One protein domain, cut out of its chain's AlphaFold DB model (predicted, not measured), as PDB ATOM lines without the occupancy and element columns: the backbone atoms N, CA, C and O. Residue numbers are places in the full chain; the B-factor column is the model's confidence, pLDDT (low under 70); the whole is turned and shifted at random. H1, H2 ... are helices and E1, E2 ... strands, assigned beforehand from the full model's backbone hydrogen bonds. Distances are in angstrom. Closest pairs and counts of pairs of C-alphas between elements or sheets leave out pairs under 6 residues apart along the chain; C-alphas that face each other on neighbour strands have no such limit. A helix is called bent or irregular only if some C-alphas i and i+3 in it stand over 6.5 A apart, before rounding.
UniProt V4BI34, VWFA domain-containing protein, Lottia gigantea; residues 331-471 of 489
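What this domain is: This is residues 331 to 471 of the 489 residues of the protein "VWFA domain-containing protein" of Lottia gigantea (UniProt V4BI34). A strongly twisted, curling sheet of six strands is the body, with H1 and H2 on one face and H3 running along its edge strand E5, at the far end from E2. The loops at Gly 357 and Asn 455 mark the ends of the long axis. The printed part has 141 residues, in order E1 E2 E3 E4 E5 H1 H2 E6 H3; the antiparallel sheet runs E2 E3 E1 E6 E4 E5. The class is mixed, helices and strands, with under half of the residues in named elements; the whole is compact, radius of gyration of the C-alphas 15.6 A, spans 51 by 34 by 26 A.

Where its parts are: After residues 331 to 348 with no named element, E1 is 349 to 354, from C-alpha (197.051, 211.285, 105.784). E2 is 365 to 368, E3 371 to 374, E4 386 to 394 at 26.4 A, and E5 401 to 410 at 25.5 A, bending by 59 degrees at 404. H1 is 418 to 423, H2 425 to 436 at 17.7 A, E6 440 to 447 at 24.3 A, and H3 458 to 468 at 15.9 A, ending at (206.457, 188.951, 101.611). H2 is irregular: C-alphas 426 and 429 are 7.6 A apart.

How they stand to each other: Within hydrogen-bond range are N 366 and O 373 in hairpin E2 and E3, 2.8 A; N 372 and O 353 for E3 and E1, 2.8 A; N 351 and O 441 for E1 and E6, 2.8 A; N 392 and O 442 for E6 and E4, 2.8 A; N 409 and O 387 in hairpin E4 and E5, 2.8 A. E5, H1 H2 and E6 form a split strand-helix-strand unit, two strands running the same way with E4 between them, its crossover right-handed. The sheet and helices make three layers, H1 and H2 on one face, H3 on the other. H1 stands at the sheet's level, 3.4 A; H2, height 8.3 A, is only just over E1, with 3 C-alphas falling on it. H1 and H2 only just touch, only at the corner, with 3 pairs of C-alphas within 8 A, closest Leu 422 and Lys 428, 5.7 A. H3 is over E5, along it at 9 degrees on the local plane; the closest C-alphas, Val 408 and Lys 462, are 6.1 A apart. Every O i to N i+4 pair is within hydrogen-bond range in H3; H2 has 6 of 8, and H1 0 of 2 but 3 of 3 O i to N i+3 pairs.

The domain as a whole: The farthest C-alphas, Gly 357 and Asn 455, are 51.8 A apart. The printed part has no cut; the link E3 to E4 is long. Mean pLDDT of the printed part is 76.7, and 36 residues are under 70, among them 449 to 460.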
ATOM      1  N   GLU A 331     209.193 200.051 100.011       72.69
ATOM      2  CA  GLU A 331     209.423 201.212  99.131       72.69
ATOM      3  C   GLU A 331     210.048 200.877  97.774       72.69
ATOM      4  O   GLU A 331     210.080 201.745  96.899       72.69
ATOM      5  N   ARG A 332     210.611 199.672  97.626       67.88
ATOM      6  CA  ARG A 332     211.154 199.154  96.360       67.88
ATOM      7  C   ARG A 332     210.084 198.412  95.553       67.88
ATOM      8  O   ARG A 332     210.223 198.254  94.348       67.88
ATOM      9  N   VAL A 333     208.996 198.008  96.208       66.62
ATOM     10  CA  VAL A 333     207.820 197.400  95.579       66.62
ATOM     11  C   VAL A 333     206.970 198.502  94.940       66.62
ATOM     12  O   VAL A 333     206.402 199.343  95.647       66.62
ATOM     13  N   THR A 334     206.880 198.497  93.606       63.66
ATOM     14  CA  THR A 334     206.011 199.404  92.833       63.66
ATOM     15  C   THR A 334     204.547 199.264  93.264       63.66
ATOM     16  O   THR A 334     204.155 198.286  93.904       63.66
ATOM     17  N   VAL A 335     203.705 200.255  92.948       67.06
ATOM     18  CA  VAL A 335     202.284 200.193  93.339       67.06
ATOM     19  C   VAL A 335     201.582 199.009  92.667       67.06
ATOM     20  O   VAL A 335     200.787 198.358  93.336       67.06
ATOM     21  N   ASN A 336     201.943 198.681  91.423       58.16
ATOM     22  CA  ASN A 336     201.448 197.520  90.678       58.16
ATOM     23  C   ASN A 336     201.815 196.208  91.397       58.16
ATOM     24  O   ASN A 336     200.935 195.448  91.794       58.16
ATOM     25  N   ASN A 337     203.111 196.007  91.676       58.28
ATOM     26  CA  ASN A 337     203.663 194.759  92.228       58.28
ATOM     27  C   ASN A 337     203.388 194.566  93.732       58.28
ATOM     28  O   ASN A 337     203.797 193.573  94.342       58.28
ATOM     29  N   PHE A 338     202.697 195.509  94.371       78.75
ATOM     30  CA  PHE A 338     202.204 195.335  95.726       78.75
ATOM     31  C   PHE A 338     200.944 194.465  95.713       78.75
ATOM     32  O   PHE A 338     199.889 194.908  95.274       78.75
ATOM     33  N   ARG A 339     201.022 193.255  96.278       75.88
ATOM     34  CA  ARG A 339     199.979 192.211  96.224       75.88
ATOM     35  C   ARG A 339     198.590 192.653  96.695       75.88
ATOM     36  O   ARG A 339     197.609 192.004  96.359       75.88
ATOM     37  N   TYR A 340     198.493 193.728  97.474       83.44
ATOM     38  CA  TYR A 340     197.235 194.272  97.999       83.44
ATOM     39  C   TYR A 340     196.857 195.628  97.382       83.44
ATOM     40  O   TYR A 340     196.053 196.359  97.959       83.44
ATOM     41  N   SER A 341     197.436 195.987  96.234       83.38
ATOM     42  CA  SER A 341     197.153 197.210  95.468       83.38
ATOM     43  C   SER A 341     195.681 197.342  95.078       83.38
ATOM     44  O   SER A 341     195.120 198.424  95.217       83.38
ATOM     45  N   TYR A 342     195.049 196.222  94.711       80.88
ATOM     46  CA  TYR A 342     193.640 196.105  94.319       80.88
ATOM     47  C   TYR A 342     192.620 196.440  95.426       80.88
ATOM     48  O   TYR A 342     191.418 196.500  95.158       80.88
ATOM     49  N   LEU A 343     193.048 196.612  96.682       84.94
ATOM     50  CA  LEU A 343     192.139 197.003  97.760       84.94
ATOM     51  C   LEU A 343     191.766 198.493  97.666       84.94
ATOM     52  O   LEU A 343     192.567 199.328  97.256       84.94
ATOM     53  N   ASP A 344     190.573 198.839  98.152       85.06
ATOM     54  CA  ASP A 344     190.087 200.221  98.299       85.06
ATOM     55  C   ASP A 344     190.930 200.997  99.337       85.06
ATOM     56  O   ASP A 344     190.595 201.044 100.526       85.06
ATOM     57  N   TRP A 345     192.077 201.531  98.899       89.62
ATOM     58  CA  TRP A 345     193.019 202.309  99.705       89.62
ATOM     59  C   TRP A 345     192.616 203.779  99.793       89.62
ATOM     60  O   TRP A 345     192.648 204.531  98.822       89.62
ATOM     61  N   SER A 346     192.398 204.244 101.021       91.62
ATOM     62  CA  SER A 346     192.351 205.680 101.300       91.62
ATOM     63  C   SER A 346     193.689 206.374 101.003       91.62
ATOM     64  O   SER A 346     194.767 205.815 101.220       91.62
ATOM     65  N   VAL A 347     193.620 207.635 100.564       92.69
ATOM     66  CA  VAL A 347     194.801 208.502 100.426       92.69
ATOM     67  C   VAL A 347     195.562 208.630 101.750       92.69
ATOM     68  O   VAL A 347     194.962 208.651 102.828       92.69
ATOM     69  N   TRP A 348     196.885 208.755 101.659       93.12
ATOM     70  CA  TRP A 348     197.773 208.961 102.804       93.12
ATOM     71  C   TRP A 348     197.442 210.243 103.571       93.12
ATOM     72  O   TRP A 348     197.301 211.313 102.978       93.12
ATOM     73  N   LYS A 349     197.379 210.156 104.903       93.50
ATOM     74  CA  LYS A 349     197.051 211.285 105.784       93.50
ATOM     75  C   LYS A 349     198.126 211.493 106.836       93.50
ATOM     76  O   LYS A 349     198.582 210.534 107.449       93.50
ATOM     77  N   LEU A 350     198.501 212.749 107.066       92.56
ATOM     78  CA  LEU A 350     199.458 213.126 108.104       92.56
ATOM     79  C   LEU A 350     198.874 212.839 109.497       92.56
ATOM     80  O   LEU A 350     197.880 213.451 109.894       92.56
ATOM     81  N   ALA A 351     199.517 211.922 110.212       91.75
ATOM     82  CA  ALA A 351     199.072 211.331 111.467       91.75
ATOM     83  C   ALA A 351     199.770 211.941 112.687       91.75
ATOM     84  O   ALA A 351     199.102 212.304 113.659       91.75
ATOM     85  N   VAL A 352     201.096 212.094 112.603       90.06
ATOM     86  CA  VAL A 352     201.943 212.674 113.654       90.06
ATOM     87  C   VAL A 352     202.986 213.597 113.023       90.06
ATOM     88  O   VAL A 352     203.501 213.309 111.940       90.06
ATOM     89  N   GLN A 353     203.300 214.717 113.675       89.19
ATOM     90  CA  GLN A 353     204.410 215.595 113.289       89.19
ATOM     91  C   GLN A 353     205.062 216.262 114.513       89.19
ATOM     92  O   GLN A 353     204.394 216.387 115.543       89.19
ATOM     93  N   PRO A 354     206.310 216.753 114.409       85.94
ATOM     94  CA  PRO A 354     206.936 217.546 115.462       85.94
ATOM     95  C   PRO A 354     206.208 218.875 115.684       85.94
ATOM     96  O   PRO A 354     205.522 219.403 114.800       85.94
ATOM     97  N   LYS A 355     206.390 219.440 116.873       85.12
ATOM     98  CA  LYS A 355     205.821 220.719 117.299       85.12
ATOM     99  C   LYS A 355     206.696 221.885 116.827       85.12
ATOM    100  O   LYS A 355     207.716 222.201 117.424       85.12
ATOM    101  N   SER A 356     206.293 222.543 115.744       69.50
ATOM    102  CA  SER A 356     207.112 223.535 115.026       69.50
ATOM    103  C   SER A 356     207.103 224.955 115.625       69.50
ATOM    104  O   SER A 356     207.109 225.924 114.872       69.50
ATOM    105  N   GLY A 357     206.975 225.106 116.948       63.88
ATOM    106  CA  GLY A 357     206.881 226.404 117.653       63.88
ATOM    107  C   GLY A 357     205.613 227.245 117.394       63.88
ATOM    108  O   GLY A 357     205.258 228.090 118.208       63.88
ATOM    109  N   VAL A 358     204.900 227.003 116.291       61.22
ATOM    110  CA  VAL A 358     203.699 227.745 115.871       61.22
ATOM    111  C   VAL A 358     202.451 227.315 116.659       61.22
ATOM    112  O   VAL A 358     202.275 226.142 117.006       61.22
ATOM    113  N   ALA A 359     201.547 228.273 116.894       65.62
ATOM    114  CA  ALA A 359     200.249 228.052 117.527       65.62
ATOM    115  C   ALA A 359     199.476 226.894 116.863       65.62
ATOM    116  O   ALA A 359     199.228 226.881 115.657       65.62
ATOM    117  N   THR A 360     199.100 225.895 117.662       75.50
ATOM    118  CA  THR A 360     198.513 224.645 117.167       75.50
ATOM    119  C   THR A 360     196.988 224.666 117.236       75.50
ATOM    120  O   THR A 360     196.408 224.964 118.277       75.50
ATOM    121  N   ASP A 361     196.331 224.247 116.151       83.88
ATOM    122  CA  ASP A 361     194.884 224.007 116.117       83.88
ATOM    123  C   ASP A 361     194.491 222.836 117.041       83.88
ATOM    124  O   ASP A 361     194.489 221.661 116.650       83.88
ATOM    125  N   SER A 362     194.121 223.178 118.274       82.75
ATOM    126  CA  SER A 362     193.686 222.256 119.326       82.75
ATOM    127  C   SER A 362     192.348 221.562 119.034       82.75
ATOM    128  O   SER A 362     192.014 220.582 119.707       82.75
ATOM    129  N   LYS A 363     191.585 221.988 118.015       85.19
ATOM    130  CA  LYS A 363     190.397 221.256 117.540       85.19
ATOM    131  C   LYS A 363     190.794 220.081 116.639       85.19
ATOM    132  O   LYS A 363     190.090 219.075 116.619       85.19
ATOM    133  N   LYS A 364     191.933 220.165 115.936       86.25
ATOM    134  CA  LYS A 364     192.423 219.123 115.005       86.25
ATOM    135  C   LYS A 364     193.554 218.241 115.556       86.25
ATOM    136  O   LYS A 364     193.740 217.130 115.049       86.25
ATOM    137  N   TRP A 365     194.301 218.709 116.555       89.50
ATOM    138  CA  TRP A 365     195.502 218.047 117.083       89.50
ATOM    139  C   TRP A 365     195.442 217.813 118.599       89.50
ATOM    140  O   TRP A 365     194.742 218.515 119.328       89.50
ATOM    141  N   ILE A 366     196.193 216.812 119.059       87.56
ATOM    142  CA  ILE A 366     196.544 216.552 120.458       87.56
ATOM    143  C   ILE A 366     198.027 216.895 120.609       87.56
ATOM    144  O   ILE A 366     198.841 216.450 119.804       87.56
ATOM    145  N   ASN A 367     198.358 217.691 121.621       85.00
ATOM    146  CA  ASN A 367     199.727 218.021 122.004       85.00
ATOM    147  C   ASN A 367     200.240 216.928 122.953       85.00
ATOM    148  O   ASN A 367     199.660 216.755 124.023       85.00
ATOM    149  N   ASN A 368     201.288 216.202 122.561       79.75
ATOM    150  CA  ASN A 368     201.930 215.162 123.362       79.75
ATOM    151  C   ASN A 368     203.431 215.473 123.434       79.75
ATOM    152  O   ASN A 368     204.140 215.283 122.451       79.75
ATOM    153  N   TYR A 369     203.879 216.031 124.563       77.12
ATOM    154  CA  TYR A 369     205.239 216.551 124.768       77.12
ATOM    155  C   TYR A 369     205.750 217.414 123.587       77.12
ATOM    156  O   TYR A 369     205.324 218.568 123.419       77.12
ATOM    157  N   ASP A 370     206.631 216.835 122.769       78.38
ATOM    158  CA  ASP A 370     207.348 217.444 121.644       78.38
ATOM    159  C   ASP A 370     206.627 217.324 120.288       78.38
ATOM    160  O   ASP A 370     207.100 217.841 119.270       78.38
ATOM    161  N   PHE A 371     205.477 216.644 120.242       83.88
ATOM    162  CA  PHE A 371     204.792 216.311 118.997       83.88
ATOM    163  C   PHE A 371     203.271 216.482 119.024       83.88
ATOM    164  O   PHE A 371     202.626 216.687 120.052       83.88
ATOM    165  N   LEU A 372     202.697 216.445 117.821       87.69
ATOM    166  CA  LEU A 372     201.289 216.687 117.540       87.69
ATOM    167  C   LEU A 372     200.670 215.455 116.874       87.69
ATOM    168  O   LEU A 372     201.013 215.127 115.738       87.69
ATOM    169  N   VAL A 373     199.726 214.804 117.557       89.38
ATOM    170  CA  VAL A 373     198.990 213.620 117.067       89.38
ATOM    171  C   VAL A 373     197.603 214.037 116.572       89.38
ATOM    172  O   VAL A 373     196.932 214.863 117.195       89.38
ATOM    173  N   LYS A 374     197.132 213.502 115.442       89.81
ATOM    174  CA  LYS A 374     195.830 213.896 114.882       89.81
ATOM    175  C   LYS A 374     194.648 213.353 115.696       89.81
ATOM    176  O   LYS A 374     194.525 212.146 115.887       89.81
ATOM    177  N   LYS A 375     193.700 214.221 116.081       86.88
ATOM    178  CA  LYS A 375     192.483 213.796 116.807       86.88
ATOM    179  C   LYS A 375     191.657 212.767 116.027       86.88
ATOM    180  O   LYS A 375     191.174 211.809 116.620       86.88
ATOM    181  N   SER A 376     191.552 212.920 114.707       85.25
ATOM    182  CA  SER A 376     190.944 211.938 113.801       85.25
ATOM    183  C   SER A 376     191.568 212.020 112.404       85.25
ATOM    184  O   SER A 376     191.847 213.115 111.911       85.25
ATOM    185  N   LEU A 377     191.775 210.862 111.765       85.56
ATOM    186  CA  LEU A 377     192.231 210.736 110.371       85.56
ATOM    187  C   LEU A 377     191.144 210.200 109.434       85.56
ATOM    188  O   LEU A 377     191.060 210.592 108.265       85.56
ATOM    189  N   PHE A 378     190.311 209.289 109.924       84.62
ATOM    190  CA  PHE A 378     189.340 208.552 109.125       84.62
ATOM    191  C   PHE A 378     187.967 208.611 109.796       84.62
ATOM    192  O   PHE A 378     187.874 208.674 111.019       84.62
ATOM    193  N   ARG A 379     186.893 208.546 108.997       76.94
ATOM    194  CA  ARG A 379     185.544 208.320 109.537       76.94
ATOM    195  C   ARG A 379     185.524 206.982 110.294       76.94
ATOM    196  O   ARG A 379     186.250 206.053 109.909       76.94
ATOM    197  N   ALA A 380     184.707 206.894 111.343       68.25
ATOM    198  CA  ALA A 380     184.500 205.657 112.095       68.25
ATOM    199  C   ALA A 380     184.174 204.496 111.137       68.25
ATOM    200  O   ALA A 380     183.476 204.686 110.138       68.25
ATOM    201  N   GLY A 381     184.749 203.320 111.391       64.50
ATOM    202  CA  GLY A 381     184.463 202.127 110.595       64.50
ATOM    203  C   GLY A 381     183.096 201.545 110.951       64.50
ATOM    204  O   GLY A 381     182.648 201.666 112.090       64.50
ATOM    205  N   PHE A 382     182.446 200.871 110.001       65.00
ATOM    206  CA  PHE A 382     181.274 200.056 110.324       65.00
ATOM    207  C   PHE A 382     181.686 198.909 111.255       65.00
ATOM    208  O   PHE A 382     182.775 198.339 111.110       65.00
ATOM    209  N   SER A 383     180.813 198.539 112.193       63.59
ATOM    210  CA  SER A 383     181.079 197.446 113.128       63.59
ATOM    211  C   SER A 383     181.427 196.148 112.382       63.59
ATOM    212  O   SER A 383     180.975 195.899 111.265       63.59
ATOM    213  N   ASN A 384     182.294 195.322 112.980       67.88
ATOM    214  CA  ASN A 384     182.805 194.078 112.378       67.88
ATOM    215  C   ASN A 384     183.670 194.245 111.099       67.88
ATOM    216  O   ASN A 384     184.121 193.242 110.544       67.88
ATOM    217  N   THR A 385     183.940 195.472 110.630       72.88
ATOM    218  CA  THR A 385     184.805 195.717 109.460       72.88
ATOM    219  C   THR A 385     186.284 195.623 109.832       72.88
ATOM    220  O   THR A 385     186.741 196.238 110.800       72.88
ATOM    221  N   ARG A 386     187.047 194.877 109.025       78.75
ATOM    222  CA  ARG A 386     188.513 194.798 109.106       78.75
ATOM    223  C   ARG A 386     189.152 195.721 108.074       78.75
ATOM    224  O   ARG A 386     188.680 195.784 106.936       78.75
ATOM    225  N   TYR A 387     190.234 196.381 108.469       82.88
ATOM    226  CA  TYR A 387     191.031 197.245 107.605       82.88
ATOM    227  C   TYR A 387     192.503 196.849 107.666       82.88
ATOM    228  O   TYR A 387     192.995 196.490 108.731       82.88
ATOM    229  N   LEU A 388     193.202 196.962 106.543       87.62
ATOM    230  CA  LEU A 388     194.659 196.901 106.487       87.62
ATOM    231  C   LEU A 388     195.179 198.332 106.657       87.62
ATOM    232  O   LEU A 388     194.760 199.203 105.895       87.62
ATOM    233  N   TYR A 389     196.021 198.600 107.653       88.50
ATOM    234  CA  TYR A 389     196.633 199.916 107.866       88.50
ATOM    235  C   TYR A 389     198.107 199.871 107.473       88.50
ATOM    236  O   TYR A 389     198.830 199.032 107.990       88.50
ATOM    237  N   GLU A 390     198.560 200.805 106.632       90.25
ATOM    238  CA  GLU A 390     199.987 201.052 106.376       90.25
ATOM    239  C   GLU A 390     200.417 202.379 107.023       90.25
ATOM    240  O   GLU A 390     199.684 203.375 106.973       90.25
ATOM    241  N   PHE A 391     201.637 202.415 107.564       90.38
ATOM    242  CA  PHE A 391     202.261 203.619 108.127       90.38
ATOM    243  C   PHE A 391     203.518 203.955 107.327       90.38
ATOM    244  O   PHE A 391     204.294 203.064 106.984       90.38
ATOM    245  N   SER A 392     203.741 205.241 107.047       89.56
ATOM    246  CA  SER A 392     204.964 205.723 106.405       89.56
ATOM    247  C   SER A 392     205.590 206.924 107.103       89.56
ATOM    248  O   SER A 392     204.893 207.794 107.622       89.56
ATOM    249  N   VAL A 393     206.920 206.974 107.096       89.19
ATOM    250  CA  VAL A 393     207.740 208.025 107.706       89.19
ATOM    251  C   VAL A 393     208.291 208.953 106.623       89.19
ATOM    252  O   VAL A 393     208.702 208.509 105.552       89.19
ATOM    253  N   GLN A 394     208.286 210.255 106.904       87.12
ATOM    254  CA  GLN A 394     208.900 211.318 106.109       87.12
ATOM    255  C   GLN A 394     209.924 212.043 106.990       87.12
ATOM    256  O   GLN A 394     209.547 212.662 107.985       87.12
ATOM    257  N   THR A 395     211.202 211.990 106.612       81.75
ATOM    258  CA  THR A 395     212.318 212.561 107.394       81.75
ATOM    259  C   THR A 395     212.412 214.083 107.293       81.75
ATOM    260  O   THR A 395     212.760 214.747 108.261       81.75
ATOM    261  N   LYS A 396     212.039 214.659 106.143       77.50
ATOM    262  CA  LYS A 396     211.967 216.113 105.913       77.50
ATOM    263  C   LYS A 396     210.676 216.500 105.184       77.50
ATOM    264  O   LYS A 396     210.241 215.731 104.322       77.50
ATOM    265  N   PRO A 397     210.046 217.657 105.473       76.69
ATOM    266  CA  PRO A 397     208.871 218.125 104.736       76.69
ATOM    267  C   PRO A 397     209.097 218.090 103.216       76.69
ATOM    268  O   PRO A 397     210.142 218.512 102.732       76.69
ATOM    269  N   GLY A 398     208.141 217.530 102.471       75.00
ATOM    270  CA  GLY A 398     208.252 217.336 101.016       75.00
ATOM    271  C   GLY A 398     209.141 216.164 100.563       75.00
ATOM    272  O   GLY A 398     209.071 215.776  99.403       75.00
ATOM    273  N   GLY A 399     209.929 215.552 101.454       75.94
ATOM    274  CA  GLY A 399     210.768 214.391 101.140       75.94
ATOM    275  C   GLY A 399     209.983 213.099 100.868       75.94
ATOM    276  O   GLY A 399     208.785 213.002 101.170       75.94
ATOM    277  N   LYS A 400     210.680 212.083 100.334       78.00
ATOM    278  CA  LYS A 400     210.134 210.736 100.096       78.00
ATOM    279  C   LYS A 400     209.535 210.152 101.386       78.00
ATOM    280  O   LYS A 400     209.978 210.453 102.494       78.00
ATOM    281  N   ARG A 401     208.494 209.331 101.223       85.19
ATOM    282  CA  ARG A 401     207.840 208.583 102.304       85.19
ATOM    283  C   ARG A 401     208.262 207.118 102.249       85.19
ATOM    284  O   ARG A 401     208.241 206.524 101.174       85.19
ATOM    285  N   HIS A 402     208.619 206.575 103.406       84.00
ATOM    286  CA  HIS A 402     209.130 205.218 103.594       84.00
ATOM    287  C   HIS A 402     208.096 204.401 104.367       84.00
ATOM    288  O   HIS A 402     207.656 204.847 105.421       84.00
ATOM    289  N   VAL A 403     207.618 203.285 103.816       86.75
ATOM    290  CA  VAL A 403     206.451 202.539 104.317       86.75
ATOM    291  C   VAL A 403     206.918 201.453 105.281       86.75
ATOM    292  O   VAL A 403     207.191 200.319 104.904       86.75
ATOM    293  N   VAL A 404     206.992 201.834 106.550       83.38
ATOM    294  CA  VAL A 404     207.641 201.064 107.614       83.38
ATOM    295  C   VAL A 404     206.722 200.071 108.334       83.38
ATOM    296  O   VAL A 404     207.239 199.101 108.874       83.38
ATOM    297  N   TYR A 405     205.388 200.243 108.332       84.12
ATOM    298  CA  TYR A 405     204.435 199.290 108.949       84.12
ATOM    299  C   TYR A 405     203.341 198.833 107.998       84.12
ATOM    300  O   TYR A 405     202.872 199.626 107.174       84.12
ATOM    301  N   CYS A 406     202.818 197.634 108.261       85.50
ATOM    302  CA  CYS A 406     201.494 197.214 107.828       85.50
ATOM    303  C   CYS A 406     200.883 196.211 108.824       85.50
ATOM    304  O   CYS A 406     201.575 195.282 109.231       85.50
ATOM    305  N   ASP A 407     199.606 196.367 109.205       80.31
ATOM    306  CA  ASP A 407     198.869 195.349 109.983       80.31
ATOM    307  C   ASP A 407     197.355 195.329 109.690       80.31
ATOM    308  O   ASP A 407     196.739 196.342 109.333       80.31
ATOM    309  N   VAL A 408     196.740 194.151 109.845       79.69
ATOM    310  CA  VAL A 408     195.310 193.885 109.651       79.69
ATOM    311  C   VAL A 408     194.562 194.089 110.970       79.69
ATOM    312  O   VAL A 408     194.647 193.276 111.885       79.69
ATOM    313  N   ILE A 409     193.740 195.131 111.062       74.88
ATOM    314  CA  ILE A 409     193.108 195.545 112.320       74.88
ATOM    315  C   ILE A 409     191.580 195.439 112.241       74.88
ATOM    316  O   ILE A 409     190.936 195.814 111.256       74.88
ATOM    317  N   ASN A 410     190.983 194.917 113.313       71.44
ATOM    318  CA  ASN A 410     189.538 194.812 113.506       71.44
ATOM    319  C   ASN A 410     189.054 195.940 114.432       71.44
ATOM    320  O   ASN A 410     189.452 195.977 115.593       71.44
ATOM    321  N   HIS A 411     188.138 196.797 113.963       67.06
ATOM    322  CA  HIS A 411     187.552 197.898 114.760       67.06
ATOM    323  C   HIS A 411     186.735 197.449 115.986       67.06
ATOM    324  O   HIS A 411     186.268 198.288 116.741       67.06
ATOM    325  N   LYS A 412     186.550 196.139 116.210       63.56
ATOM    326  CA  LYS A 412     186.027 195.594 117.478       63.56
ATOM    327  C   LYS A 412     187.088 195.388 118.576       63.56
ATOM    328  O   LYS A 412     186.702 195.069 119.694       63.56
ATOM    329  N   LYS A 413     188.391 195.450 118.260       59.50
ATOM    330  CA  LYS A 413     189.488 195.171 119.217       59.50
ATOM    331  C   LYS A 413     190.144 196.419 119.807       59.50
ATOM    332  O   LYS A 413     190.689 196.335 120.898       59.50
ATOM    333  N   LEU A 414     190.127 197.525 119.074       58.72
ATOM    334  CA  LEU A 414     190.526 198.842 119.570       58.72
ATOM    335  C   LEU A 414     189.270 199.586 120.040       58.72
ATOM    336  O   LEU A 414     188.149 199.124 119.794       58.72
ATOM    337  N   SER A 415     189.429 200.775 120.624       55.25
ATOM    338  CA  SER A 415     188.348 201.757 120.538       55.25
ATOM    339  C   SER A 415     188.130 202.154 119.063       55.25
ATOM    340  O   SER A 415     188.847 201.725 118.158       55.25
ATOM    341  N   SER A 416     187.144 203.005 118.771       58.34
ATOM    342  CA  SER A 416     186.948 203.522 117.403       58.34
ATOM    343  C   SER A 416     188.078 204.456 116.926       58.34
ATOM    344  O   SER A 416     188.040 204.959 115.796       58.34
ATOM    345  N   ASP A 417     189.083 204.688 117.775       71.94
ATOM    346  CA  ASP A 417     190.229 205.545 117.546       71.94
ATOM    347  C   ASP A 417     191.373 204.825 116.822       71.94
ATOM    348  O   ASP A 417     191.825 203.743 117.189       71.94
ATOM    349  N   TRP A 418     191.909 205.475 115.793       79.00
ATOM    350  CA  TRP A 418     193.100 204.988 115.095       79.00
ATOM    351  C   TRP A 418     194.373 205.174 115.944       79.00
ATOM    352  O   TRP A 418     195.390 204.548 115.652       79.00
ATOM    353  N   ARG A 419     194.333 206.046 116.965       83.00
ATOM    354  CA  ARG A 419     195.480 206.343 117.838       83.00
ATOM    355  C   ARG A 419     195.891 205.157 118.702       83.00
ATOM    356  O   ARG A 419     197.073 205.043 118.999       83.00
ATOM    357  N   ASP A 420     194.970 204.252 119.024       78.88
ATOM    358  CA  ASP A 420     195.263 203.052 119.817       78.88
ATOM    359  C   ASP A 420     196.315 202.158 119.132       78.88
ATOM    360  O   ASP A 420     197.088 201.493 119.813       78.88
ATOM    361  N   ILE A 421     196.419 202.214 117.795       79.06
ATOM    362  CA  ILE A 421     197.450 201.510 117.015       79.06
ATOM    363  C   ILE A 421     198.860 202.015 117.369       79.06
ATOM    364  O   ILE A 421     199.789 201.226 117.445       79.06
ATOM    365  N   LEU A 422     199.038 203.320 117.613       77.00
ATOM    366  CA  LEU A 422     200.340 203.881 118.012       77.00
ATOM    367  C   LEU A 422     200.736 203.486 119.445       77.00
ATOM    368  O   LEU A 422     201.902 203.603 119.802       77.00
ATOM    369  N   ASN A 423     199.767 203.052 120.256       74.12
ATOM    370  CA  ASN A 423     199.933 202.767 121.680       74.12
ATOM    371  C   ASN A 423     200.057 201.266 121.990       74.12
ATOM    372  O   ASN A 423     200.141 200.914 123.164       74.12
ATOM    373  N   THR A 424     200.055 200.379 120.988       74.62
ATOM    374  CA  THR A 424     200.376 198.959 121.206       74.62
ATOM    375  C   THR A 424     201.853 198.804 121.558       74.62
ATOM    376  O   THR A 424     202.692 199.459 120.935       74.62
ATOM    377  N   ASP A 425     202.168 197.895 122.480       67.06
ATOM    378  CA  ASP A 425     203.518 197.709 123.036       67.06
ATOM    379  C   ASP A 425     204.596 197.533 121.942       67.06
ATOM    380  O   ASP A 425     205.630 198.195 121.971       67.06
ATOM    381  N   ASP A 426     204.300 196.759 120.890       65.12
ATOM    382  CA  ASP A 426     205.191 196.511 119.739       65.12
ATOM    383  C   ASP A 426     205.520 197.745 118.868       65.12
ATOM    384  O   ASP A 426     206.385 197.659 117.986       65.12
ATOM    385  N   LEU A 427     204.810 198.864 119.042       71.44
ATOM    386  CA  LEU A 427     204.933 200.073 118.215       71.44
ATOM    387  C   LEU A 427     205.345 201.319 118.993       71.44
ATOM    388  O   LEU A 427     206.049 202.148 118.419       71.44
ATOM    389  N   LYS A 428     204.915 201.468 120.249       76.62
ATOM    390  CA  LYS A 428     205.029 202.724 121.003       76.62
ATOM    391  C   LYS A 428     206.457 203.277 121.027       76.62
ATOM    392  O   LYS A 428     206.709 204.343 120.472       76.62
ATOM    393  N   ASP A 429     207.402 202.502 121.556       73.44
ATOM    394  CA  ASP A 429     208.812 202.899 121.674       73.44
ATOM    395  C   ASP A 429     209.425 203.265 120.312       73.44
ATOM    396  O   ASP A 429     210.291 204.133 120.201       73.44
ATOM    397  N   LYS A 430     208.963 202.617 119.240       75.19
ATOM    398  CA  LYS A 430     209.461 202.815 117.875       75.19
ATOM    399  C   LYS A 430     208.912 204.107 117.270       75.19
ATOM    400  O   LYS A 430     209.661 204.870 116.657       75.19
ATOM    401  N   VAL A 431     207.624 204.378 117.485       78.38
ATOM    402  CA  VAL A 431     206.987 205.663 117.166       78.38
ATOM    403  C   VAL A 431     207.739 206.790 117.868       78.38
ATOM    404  O   VAL A 431     208.130 207.741 117.195       78.38
ATOM    405  N   ASP A 432     208.022 206.647 119.163       76.00
ATOM    406  CA  ASP A 432     208.739 207.654 119.947       76.00
ATOM    407  C   ASP A 432     210.174 207.887 119.411       76.00
ATOM    408  O   ASP A 432     210.525 209.032 119.126       76.00
ATOM    409  N   ASN A 433     210.947 206.837 119.085       75.06
ATOM    410  CA  ASN A 433     212.264 206.958 118.417       75.06
ATOM    411  C   ASN A 433     212.213 207.757 117.087       75.06
ATOM    412  O   ASN A 433     213.117 208.540 116.761       75.06
ATOM    413  N   VAL A 434     211.151 207.578 116.294       74.38
ATOM    414  CA  VAL A 434     210.933 208.332 115.044       74.38
ATOM    415  C   VAL A 434     210.492 209.775 115.315       74.38
ATOM    416  O   VAL A 434     210.838 210.675 114.540       74.38
ATOM    417  N   MET A 435     209.784 210.032 116.417       74.75
ATOM    418  CA  MET A 435     209.421 211.390 116.825       74.75
ATOM    419  C   MET A 435     210.601 212.170 117.415       74.75
ATOM    420  O   MET A 435     210.715 213.368 117.140       74.75
ATOM    421  N   ASP A 436     211.518 211.516 118.130       74.25
ATOM    422  CA  ASP A 436     212.781 212.112 118.589       74.25
ATOM    423  C   ASP A 436     213.674 212.512 117.416       74.25
ATOM    424  O   ASP A 436     214.194 213.629 117.383       74.25
ATOM    425  N   SER A 437     213.704 211.680 116.370       75.00
ATOM    426  CA  SER A 437     214.318 211.974 115.065       75.00
ATOM    427  C   SER A 437     213.607 213.099 114.277       75.00
ATOM    428  O   SER A 437     213.873 213.287 113.089       75.00
ATOM    429  N   LYS A 438     212.656 213.814 114.902       80.38
ATOM    430  CA  LYS A 438     211.822 214.910 114.366       80.38
ATOM    431  C   LYS A 438     211.190 214.607 112.998       80.38
ATOM    432  O   LYS A 438     210.915 215.509 112.203       80.38
ATOM    433  N   CYS A 439     210.903 213.335 112.735       85.00
ATOM    434  CA  CYS A 439     210.259 212.890 111.506       85.00
ATOM    435  C   CYS A 439     208.729 213.071 111.567       85.00
ATOM    436  O   CYS A 439     208.145 213.396 112.602       85.00
ATOM    437  N   ARG A 440     208.051 212.867 110.433       89.00
ATOM    438  CA  ARG A 440     206.584 212.950 110.308       89.00
ATOM    439  C   ARG A 440     206.012 211.590 109.933       89.00
ATOM    440  O   ARG A 440     206.524 210.948 109.019       89.00
ATOM    441  N   ILE A 441     204.919 211.188 110.576       90.94
ATOM    442  CA  ILE A 441     204.243 209.909 110.324       90.94
ATOM    443  C   ILE A 441     202.963 210.159 109.522       90.94
ATOM    444  O   ILE A 441     202.146 211.017 109.866       90.94
ATOM    445  N   PHE A 442     202.772 209.383 108.461       92.75
ATOM    446  CA  PHE A 442     201.580 209.337 107.620       92.75
ATOM    447  C   PHE A 442     200.938 207.951 107.710       92.75
ATOM    448  O   PHE A 442     201.639 206.947 107.765       92.75
ATOM    449  N   VAL A 443     199.610 207.880 107.662       92.88
ATOM    450  CA  VAL A 443     198.849 206.622 107.706       92.88
ATOM    451  C   VAL A 443     197.883 206.555 106.530       92.88
ATOM    452  O   VAL A 443     197.262 207.563 106.174       92.88
ATOM    453  N   ARG A 444     197.719 205.366 105.948       92.00
ATOM    454  CA  ARG A 444     196.581 205.022 105.083       92.00
ATOM    455  C   ARG A 444     195.928 203.726 105.546       92.00
ATOM    456  O   ARG A 444     196.537 202.945 106.270       92.00
ATOM    457  N   ARG A 445     194.689 203.491 105.112       90.94
ATOM    458  CA  ARG A 445     193.989 202.219 105.339       90.94
ATOM    459  C   ARG A 445     193.208 201.740 104.122       90.94
ATOM    460  O   ARG A 445     192.707 202.582 103.374       90.94
ATOM    461  N   ALA A 446     193.034 200.429 104.000       88.69
ATOM    462  CA  ALA A 446     192.196 199.777 102.997       88.69
ATOM    463  C   ALA A 446     191.103 198.887 103.602       88.69
ATOM    464  O   ALA A 446     191.271 198.354 104.700       88.69
ATOM    465  N   VAL A 447     189.982 198.715 102.893       84.06
ATOM    466  CA  VAL A 447     188.856 197.856 103.315       84.06
ATOM    467  C   VAL A 447     189.118 196.391 102.947       84.06
ATOM    468  O   VAL A 447     189.168 196.045 101.773       84.06
ATOM    469  N   VAL A 448     189.212 195.503 103.944       78.81
ATOM    470  CA  VAL A 448     189.533 194.073 103.725       78.81
ATOM    471  C   VAL A 448     188.277 193.193 103.638       78.81
ATOM    472  O   VAL A 448     188.245 192.207 102.906       78.81
ATOM    473  N   SER A 449     187.204 193.539 104.359       65.75
ATOM    474  CA  SER A 449     186.032 192.660 104.560       65.75
ATOM    475  C   SER A 449     185.152 192.401 103.325       65.75
ATOM    476  O   SER A 449     184.223 191.595 103.407       65.75
ATOM    477  N   ARG A 450     185.419 193.066 102.193       57.00
ATOM    478  CA  ARG A 450     184.754 192.792 100.905       57.00
ATOM    479  C   ARG A 450     185.483 191.723 100.085       57.00
ATOM    480  O   ARG A 450     184.812 190.871  99.521       57.00
ATOM    481  N   ALA A 451     186.819 191.734 100.077       52.47
ATOM    482  CA  ALA A 451     187.643 190.828  99.267       52.47
ATOM    483  C   ALA A 451     187.826 189.423  99.880       52.47
ATOM    484  O   ALA A 451     188.111 188.470  99.166       52.47
ATOM    485  N   PHE A 452     187.646 189.277 101.198       59.84
ATOM    486  CA  PHE A 452     187.899 188.022 101.921       59.84
ATOM    487  C   PHE A 452     186.653 187.545 102.686       59.84
ATOM    488  O   PHE A 452     186.549 187.708 103.905       59.84
ATOM    489  N   ARG A 453     185.690 186.961 101.962       49.69
ATOM    490  CA  ARG A 453     184.535 186.240 102.530       49.69
ATOM    491  C   ARG A 453     184.763 184.728 102.419       49.69
ATOM    492  O   ARG A 453     185.076 184.241 101.341       49.69
ATOM    493  N   GLY A 454     184.584 183.990 103.518       50.00
ATOM    494  CA  GLY A 454     184.747 182.528 103.575       50.00
ATOM    495  C   GLY A 454     185.888 182.063 104.491       50.00
ATOM    496  O   GLY A 454     186.453 182.851 105.244       50.00
ATOM    497  N   ASN A 455     186.224 180.770 104.427       42.06
ATOM    498  CA  ASN A 455     187.155 180.105 105.355       42.06
ATOM    499  C   ASN A 455     188.658 180.389 105.124       42.06
ATOM    500  O   ASN A 455     189.480 179.869 105.877       42.06
ATOM    501  N   LYS A 456     189.041 181.225 104.143       51.28
ATOM    502  CA  LYS A 456     190.422 181.737 104.026       51.28
ATOM    503  C   LYS A 456     190.685 182.676 105.214       51.28
ATOM    504  O   LYS A 456     190.055 183.727 105.343       51.28
ATOM    505  N   LYS A 457     191.527 182.242 106.155       58.19
ATOM    506  CA  LYS A 457     191.586 182.784 107.523       58.19
ATOM    507  C   LYS A 457     192.329 184.118 107.568       58.19
ATOM    508  O   LYS A 457     193.394 184.274 106.985       58.19
ATOM    509  N   TYR A 458     191.813 185.045 108.377       61.94
ATOM    510  CA  TYR A 458     192.420 186.353 108.679       61.94
ATOM    511  C   TYR A 458     193.916 186.282 109.049       61.94
ATOM    512  O   TYR A 458     194.667 187.182 108.684       61.94
ATOM    513  N   SER A 459     194.348 185.212 109.725       62.41
ATOM    514  CA  SER A 459     195.757 184.978 110.062       62.41
ATOM    515  C   SER A 459     196.651 184.912 108.824       62.41
ATOM    516  O   SER A 459     197.710 185.520 108.829       62.41
ATOM    517  N   GLN A 460     196.193 184.271 107.742       68.44
ATOM    518  CA  GLN A 460     196.949 184.132 106.491       68.44
ATOM    519  C   GLN A 460     197.243 185.498 105.859       68.44
ATOM    520  O   GLN A 460     198.320 185.697 105.317       68.44
ATOM    521  N   LEU A 461     196.330 186.473 105.972       73.50
ATOM    522  CA  LEU A 461     196.588 187.826 105.472       73.50
ATOM    523  C   LEU A 461     197.694 188.529 106.272       73.50
ATOM    524  O   LEU A 461     198.532 189.186 105.664       73.50
ATOM    525  N   LYS A 462     197.715 188.386 107.605       71.88
ATOM    526  CA  LYS A 462     198.787 188.962 108.433       71.88
ATOM    527  C   LYS A 462     200.125 188.269 108.156       71.88
ATOM    528  O   LYS A 462     201.090 188.956 107.841       71.88
ATOM    529  N   SER A 463     200.144 186.935 108.146       71.44
ATOM    530  CA  SER A 463     201.327 186.139 107.802       71.44
ATOM    531  C   SER A 463     201.882 186.499 106.422       71.44
ATOM    532  O   SER A 463     203.043 186.863 106.336       71.44
ATOM    533  N   HIS A 464     201.066 186.550 105.361       76.06
ATOM    534  CA  HIS A 464     201.546 186.938 104.026       76.06
ATOM    535  C   HIS A 464     202.076 188.385 103.969       76.06
ATOM    536  O   HIS A 464     203.031 188.664 103.248       76.06
ATOM    537  N   VAL A 465     201.465 189.325 104.704       76.44
ATOM    538  CA  VAL A 465     201.959 190.712 104.806       76.44
ATOM    539  C   VAL A 465     203.336 190.740 105.474       76.44
ATOM    540  O   VAL A 465     204.220 191.442 104.991       76.44
ATOM    541  N   GLU A 466     203.534 189.957 106.533       72.31
ATOM    542  CA  GLU A 466     204.812 189.840 107.241       72.31
ATOM    543  C   GLU A 466     205.864 189.048 106.447       72.31
ATOM    544  O   GLU A 466     207.031 189.415 106.471       72.31
ATOM    545  N   GLU A 467     205.484 187.988 105.736       72.81
ATOM    546  CA  GLU A 467     206.377 187.093 104.984       72.81
ATOM    547  C   GLU A 467     206.925 187.732 103.703       72.81
ATOM    548  O   GLU A 467     208.112 187.594 103.412       72.81
ATOM    549  N   LEU A 468     206.085 188.435 102.936       69.50
ATOM    550  CA  LEU A 468     206.457 188.951 101.611       69.50
ATOM    551  C   LEU A 468     207.266 190.256 101.675       69.50
ATOM    552  O   LEU A 468     208.044 190.548 100.765       69.50
ATOM    553  N   TYR A 469     207.075 191.062 102.725       77.88
ATOM    554  CA  TYR A 469     207.526 192.454 102.756       77.88
ATOM    555  C   TYR A 469     208.353 192.790 104.003       77.88
ATOM    556  O   TYR A 469     207.971 192.504 105.138       77.88
ATOM    557  N   ASP A 470     209.493 193.448 103.783       71.88
ATOM    558  CA  ASP A 470     210.306 194.041 104.847       71.88
ATOM    559  C   ASP A 470     209.668 195.373 105.265       71.88
ATOM    560  O   ASP A 470     209.853 196.416 104.628       71.88
ATOM    561  N   TYR A 471     208.850 195.294 106.315       72.75
ATOM    562  CA  TYR A 471     208.293 196.431 107.038       72.75
ATOM    563  C   TYR A 471     209.249 196.808 108.173       72.75
ATOM    564  O   TYR A 471     209.277 196.165 109.229       72.75
TER     565      TYR A 471